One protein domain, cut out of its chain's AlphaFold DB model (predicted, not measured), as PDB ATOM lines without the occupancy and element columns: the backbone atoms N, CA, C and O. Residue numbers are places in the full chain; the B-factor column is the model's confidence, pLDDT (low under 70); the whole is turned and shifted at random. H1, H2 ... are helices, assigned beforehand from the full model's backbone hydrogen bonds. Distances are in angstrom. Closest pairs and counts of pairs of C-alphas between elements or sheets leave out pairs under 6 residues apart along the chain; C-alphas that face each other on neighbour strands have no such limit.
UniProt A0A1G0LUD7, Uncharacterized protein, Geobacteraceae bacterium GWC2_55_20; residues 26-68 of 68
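What this domain is: This is residues 26 to 68 of the 68 residues of an uncharacterized protein of Geobacteraceae bacterium GWC2_55_20 (UniProt A0A1G0LUD7). Two helices make a V: the longest one, H4, and H1 begin close together at Pro 55 and Trp 26 and spread apart from there. The short H2 sits near the far end of H1, and the chain returns through residues 44 to 49 to the short H3, beside the beginning of H4. The printed part has 43 residues with four named helices, H1, H2, H3 and H4 along the chain, and no named strand; its class is all helix. It is compact, with a radius of gyration of the C-alphas of 9.4 A, and rounded, spanning 22 by 21 by 16 A.

Where its parts are: H4, residues 55 to 67, is 18.0 A long from C-alpha 55 at (-12.530, 48.649, -3.763) to C-alpha 67 at (-29.166, 44.517, 1.661). H1, residues 26 to 34, measures 11.9 A and begins with C-alpha 26 at (-12.873, 52.301, -0.337). H2, residues 39 to 43, measures 5.7 A, and H3, residues 50 to 53, measures 5.3 A.

How they stand to each other: H4 touches H1 with residues 55 to 59 alone, the closest C-alphas being those of Pro 55 and Trp 26, 5.0 A apart. They run the same way at a steep tilt of 39 degrees. H3 and H4 only just touch, only at the corner by their link, with 3 pairs of C-alphas within 8 A; the closest are those of Phe 52 and Leu 58, 4.6 A apart. H2 is close to H1 but not clearly touching, the closest C-alphas, of Ser 39 and Thr 33, being 5.8 A apart. H2 is also close to H4 but not clearly touching, with the closest C-alphas, of Phe 42 and Tyr 65, 8.0 A apart. H1 and H3 are near each other, with 5 pairs of C-alphas within 10 A. H2 and H3 are only just apart, at 8.1 A. In H1, H2 and H4 every O i to N i+4 pair is within hydrogen-bond range; H3 is too short for such a pair.

The domain as a whole: The C-alphas farthest apart, of Asp 46 and Gly 68, are 24.7 A from each other. The printed part has no cut. No link is long: H1 to H2 and H3 to H4 are tight, and H2 to H3 is short. The mean pLDDT of the printed part is 85.8, and Gly 68, the chain's last residue, is the one printed residue under 70.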
ATOM      1  N   TRP A  26     -13.144  53.513  -1.096       90.56
ATOM      2  CA  TRP A  26     -12.873  52.301  -0.337       90.56
ATOM      3  C   TRP A  26     -12.365  52.606   1.072       90.56
ATOM      4  O   TRP A  26     -12.856  52.016   2.026       90.56
ATOM      5  N   GLU A  27     -11.426  53.541   1.233       91.06
ATOM      6  CA  GLU A  27     -10.882  53.883   2.550       91.06
ATOM      7  C   GLU A  27     -11.964  54.456   3.473       91.06
ATOM      8  O   GLU A  27     -12.072  54.041   4.630       91.06
ATOM      9  N   GLN A  28     -12.815  55.346   2.955       92.25
ATOM     10  CA  GLN A  28     -13.938  55.899   3.714       92.25
ATOM     11  C   GLN A  28     -14.970  54.824   4.072       92.25
ATOM     12  O   GLN A  28     -15.402  54.741   5.225       92.25
ATOM     13  N   LEU A  29     -15.308  53.954   3.119       90.81
ATOM     14  CA  LEU A  29     -16.227  52.837   3.320       90.81
ATOM     15  C   LEU A  29     -15.680  51.838   4.345       90.81
ATOM     16  O   LEU A  29     -16.406  51.350   5.212       90.81
ATOM     17  N   MET A  30     -14.378  51.574   4.296       90.25
ATOM     18  CA  MET A  30     -13.674  50.689   5.211       90.25
ATOM     19  C   MET A  30     -13.593  51.289   6.617       90.25
ATOM     20  O   MET A  30     -13.806  50.590   7.610       90.25
ATOM     21  N   ALA A  31     -13.321  52.589   6.726       91.75
ATOM     22  CA  ALA A  31     -13.331  53.308   7.993       91.75
ATOM     23  C   ALA A  31     -14.730  53.321   8.621       91.75
ATOM     24  O   ALA A  31     -14.856  53.105   9.827       91.75
ATOM     25  N   TRP A  32     -15.775  53.524   7.814       92.56
ATOM     26  CA  TRP A  32     -17.159  53.425   8.266       92.56
ATOM     27  C   TRP A  32     -17.491  52.007   8.728       92.56
ATOM     28  O   TRP A  32     -17.968  51.837   9.849       92.56
ATOM     29  N   THR A  33     -17.152  50.995   7.924       90.62
ATOM     30  CA  THR A  33     -17.382  49.575   8.231       90.62
ATOM     31  C   THR A  33     -16.737  49.195   9.557       90.62
ATOM     32  O   THR A  33     -17.397  48.614  10.404       90.62
ATOM     33  N   LYS A  34     -15.486  49.599   9.809       90.12
ATOM     34  CA  LYS A  34     -14.774  49.335  11.076       90.12
ATOM     35  C   LYS A  34     -15.436  49.944  12.316       90.12
ATOM     36  O   LYS A  34     -15.175  49.474  13.419       90.12
ATOM     37  N   ARG A  35     -16.254  50.989  12.166       91.00
ATOM     38  CA  ARG A  35     -16.980  51.623  13.283       91.00
ATOM     39  C   ARG A  35     -18.265  50.884  13.652       91.00
ATOM     40  O   ARG A  35     -18.846  51.183  14.689       91.00
ATOM     41  N   GLN A  36     -18.709  49.946  12.821       90.38
ATOM     42  CA  GLN A  36     -19.961  49.231  13.035       90.38
ATOM     43  C   GLN A  36     -19.802  48.106  14.069       90.38
ATOM     44  O   GLN A  36     -18.732  47.492  14.155       90.38
ATOM     45  N   PRO A  37     -20.853  47.788  14.847       89.38
ATOM     46  CA  PRO A  37     -20.792  46.735  15.864       89.38
ATOM     47  C   PRO A  37     -20.564  45.339  15.260       89.38
ATOM     48  O   PRO A  37     -19.843  44.532  15.840       89.38
ATOM     49  N   TRP A  38     -21.095  45.091  14.061       90.12
ATOM     50  CA  TRP A  38     -20.945  43.846  13.291       90.12
ATOM     51  C   TRP A  38     -19.647  43.786  12.464       90.12
ATOM     52  O   TRP A  38     -19.384  42.816  11.752       90.12
ATOM     53  N   SER A  39     -18.795  44.811  12.547       89.12
ATOM     54  CA  SER A  39     -17.574  44.920  11.737       89.12
ATOM     55  C   SER A  39     -16.625  43.740  11.903       89.12
ATOM     56  O   SER A  39     -15.980  43.332  10.942       89.12
ATOM     57  N   ARG A  40     -16.546  43.165  13.107       85.50
ATOM     58  CA  ARG A  40     -15.687  42.010  13.404       85.50
ATOM     59  C   ARG A  40     -16.173  40.740  12.720       85.50
ATOM     60  O   ARG A  40     -15.345  39.953  12.267       85.50
ATOM     61  N   GLU A  41     -17.489  40.567  12.632       87.00
ATOM     62  CA  GLU A  41     -18.119  39.432  11.955       87.00
ATOM     63  C   GLU A  41     -17.932  39.549  10.442       87.00
ATOM     64  O   GLU A  41     -17.542  38.583   9.792       87.00
ATOM     65  N   PHE A  42     -18.113  40.754   9.898       86.62
ATOM     66  CA  PHE A  42     -17.924  41.013   8.473       86.62
ATOM     67  C   PHE A  42     -16.446  40.941   8.051       86.62
ATOM     68  O   PHE A  42     -16.108  40.228   7.111       86.62
ATOM     69  N   LEU A  43     -15.543  41.637   8.755       85.69
ATOM     70  CA  LEU A  43     -14.119  41.767   8.404       85.69
ATOM     71  C   LEU A  43     -13.230  40.615   8.892       85.69
ATOM     72  O   LEU A  43     -12.028  40.657   8.652       85.69
ATOM     73  N   GLY A  44     -13.770  39.596   9.563       77.75
ATOM     74  CA  GLY A  44     -12.998  38.409   9.943       77.75
ATOM     75  C   GLY A  44     -12.012  38.620  11.100       77.75
ATOM     76  O   GLY A  44     -10.895  38.108  11.046       77.75
ATOM     77  N   ASN A  45     -12.438  39.348  12.139       74.56
ATOM     78  CA  ASN A  45     -11.753  39.609  13.418       74.56
ATOM     79  C   ASN A  45     -10.265  40.023  13.328       74.56
ATOM     80  O   ASN A  45      -9.950  41.202  13.468       74.56
ATOM     81  N   ASP A  46      -9.358  39.069  13.110       70.50
ATOM     82  CA  ASP A  46      -7.902  39.254  13.124       70.50
ATOM     83  C   ASP A  46      -7.327  39.752  11.796       70.50
ATOM     84  O   ASP A  46      -6.321  40.466  11.777       70.50
ATOM     85  N   LYS A  47      -7.928  39.366  10.663       76.88
ATOM     86  CA  LYS A  47      -7.413  39.724   9.338       76.88
ATOM     87  C   LYS A  47      -8.546  39.981   8.368       76.88
ATOM     88  O   LYS A  47      -9.299  39.073   8.035       76.88
ATOM     89  N   ILE A  48      -8.557  41.204   7.842       79.38
ATOM     90  CA  ILE A  48      -9.413  41.601   6.726       79.38
ATOM     91  C   ILE A  48      -9.149  40.641   5.556       79.38
ATOM     92  O   ILE A  48      -8.005  40.555   5.097       79.38
ATOM     93  N   PRO A  49     -10.173  39.921   5.064       81.12
ATOM     94  CA  PRO A  49     -10.055  39.080   3.887       81.12
ATOM     95  C   PRO A  49      -9.420  39.829   2.717       81.12
ATOM     96  O   PRO A  49      -9.821  40.947   2.406       81.12
ATOM     97  N   ALA A  50      -8.481  39.190   2.012       82.38
ATOM     98  CA  ALA A  50      -7.800  39.800   0.867       82.38
ATOM     99  C   ALA A  50      -8.780  40.287  -0.216       82.38
ATOM    100  O   ALA A  50      -8.519  41.280  -0.886       82.38
ATOM    101  N   ARG A  51      -9.952  39.647  -0.335       81.75
ATOM    102  CA  ARG A  51     -11.030  40.102  -1.222       81.75
ATOM    103  C   ARG A  51     -11.538  41.501  -0.880       81.75
ATOM    104  O   ARG A  51     -11.893  42.221  -1.792       81.75
ATOM    105  N   PHE A  52     -11.530  41.926   0.382       84.19
ATOM    106  CA  PHE A  52     -11.934  43.282   0.769       84.19
ATOM    107  C   PHE A  52     -10.842  44.319   0.551       84.19
ATOM    108  O   PHE A  52     -11.096  45.494   0.777       84.19
ATOM    109  N   LEU A  53      -9.642  43.922   0.123       81.81
ATOM    110  CA  LEU A  53      -8.624  44.874  -0.306       81.81
ATOM    111  C   LEU A  53      -8.952  45.455  -1.683       81.81
ATOM    112  O   LEU A  53      -8.379  46.465  -2.042       81.81
ATOM    113  N   HIS A  54      -9.863  44.862  -2.455       85.56
ATOM    114  CA  HIS A  54     -10.306  45.468  -3.705       85.56
ATOM    115  C   HIS A  54     -11.503  46.410  -3.447       85.56
ATOM    116  O   HIS A  54     -12.465  46.007  -2.788       85.56
ATOM    117  N   PRO A  55     -11.467  47.661  -3.956       82.00
ATOM    118  CA  PRO A  55     -12.530  48.649  -3.763       82.00
ATOM    119  C   PRO A  55     -13.933  48.145  -4.107       82.00
ATOM    120  O   PRO A  55     -14.855  48.229  -3.297       82.00
ATOM    121  N   THR A  56     -14.063  47.539  -5.284       84.06
ATOM    122  CA  THR A  56     -15.336  47.049  -5.819       84.06
ATOM    123  C   THR A  56     -15.923  45.919  -4.984       84.06
ATOM    124  O   THR A  56     -17.099  45.949  -4.644       84.06
ATOM    125  N   THR A  57     -15.107  44.951  -4.585       86.69
ATOM    126  CA  THR A  57     -15.558  43.781  -3.820       86.69
ATOM    127  C   THR A  57     -15.910  44.116  -2.378       86.69
ATOM    128  O   THR A  57     -16.790  43.468  -1.823       86.69
ATOM    129  N   LEU A  58     -15.265  45.113  -1.748       87.50
ATOM    130  CA  LEU A  58     -15.723  45.594  -0.440       87.50
ATOM    131  C   LEU A  58     -17.160  46.098  -0.555       87.50
ATOM    132  O   LEU A  58     -18.002  45.715   0.248       87.50
ATOM    133  N   ALA A  59     -17.437  46.935  -1.551       88.38
ATOM    134  CA  ALA A  59     -18.748  47.525  -1.724       88.38
ATOM    135  C   ALA A  59     -19.822  46.503  -2.133       88.38
ATOM    136  O   ALA A  59     -20.916  46.526  -1.574       88.38
ATOM    137  N   GLU A  60     -19.503  45.569  -3.032       89.19
ATOM    138  CA  GLU A  60     -20.393  44.461  -3.414       89.19
ATOM    139  C   GLU A  60     -20.777  43.608  -2.195       89.19
ATOM    140  O   GLU A  60     -21.951  43.357  -1.927       89.19
ATOM    141  N   GLU A  61     -19.788  43.171  -1.415       89.25
ATOM    142  CA  GLU A  61     -20.020  42.288  -0.270       89.25
ATOM    143  C   GLU A  61     -20.703  43.021   0.888       89.25
ATOM    144  O   GLU A  61     -21.546  42.441   1.567       89.25
ATOM    145  N   LEU A  62     -20.382  44.299   1.091       88.75
ATOM    146  CA  LEU A  62     -21.053  45.142   2.075       88.75
ATOM    147  C   LEU A  62     -22.514  45.395   1.685       88.75
ATOM    148  O   LEU A  62     -23.396  45.338   2.540       88.75
ATOM    149  N   THR A  63     -22.778  45.610   0.393       89.88
ATOM    150  CA  THR A  63     -24.136  45.748  -0.143       89.88
ATOM    151  C   THR A  63     -24.933  44.468   0.075       89.88
ATOM    152  O   THR A  63     -26.050  44.545   0.567       89.88
ATOM    153  N   LYS A  64     -24.358  43.290  -0.192       89.69
ATOM    154  CA  LYS A  64     -25.019  42.003   0.099       89.69
ATOM    155  C   LYS A  64     -25.260  41.801   1.594       89.69
ATOM    156  O   LYS A  64     -26.337  41.378   1.988       89.69
ATOM    157  N   TYR A  65     -24.273  42.125   2.431       89.31
ATOM    158  CA  TYR A  65     -24.374  41.942   3.879       89.31
ATOM    159  C   TYR A  65     -25.472  42.811   4.509       89.31
ATOM    160  O   TYR A  65     -26.152  42.373   5.432       89.31
ATOM    161  N   LEU A  66     -25.650  44.038   4.009       87.44
ATOM    162  CA  LEU A  66     -26.633  44.995   4.524       87.44
ATOM    163  C   LEU A  66     -27.986  44.935   3.803       87.44
ATOM    164  O   LEU A  66     -29.003  45.290   4.396       87.44
ATOM    165  N   GLY A  67     -27.989  44.547   2.530       81.75
ATOM    166  CA  GLY A  67     -29.166  44.517   1.661       81.75
ATOM    167  C   GLY A  67     -29.980  43.227   1.740       81.75
ATOM    168  O   GLY A  67     -31.195  43.301   1.565       81.75
ATOM    169  N   GLY A  68     -29.345  42.093   2.071       65.50
ATOM    170  CA  GLY A  68     -29.987  40.772   2.107       65.50
ATOM    171  C   GLY A  68     -29.998  40.066   0.758       65.50
ATOM    172  O   GLY A  68     -30.562  40.627  -0.206       65.50
TER     173      GLY A  68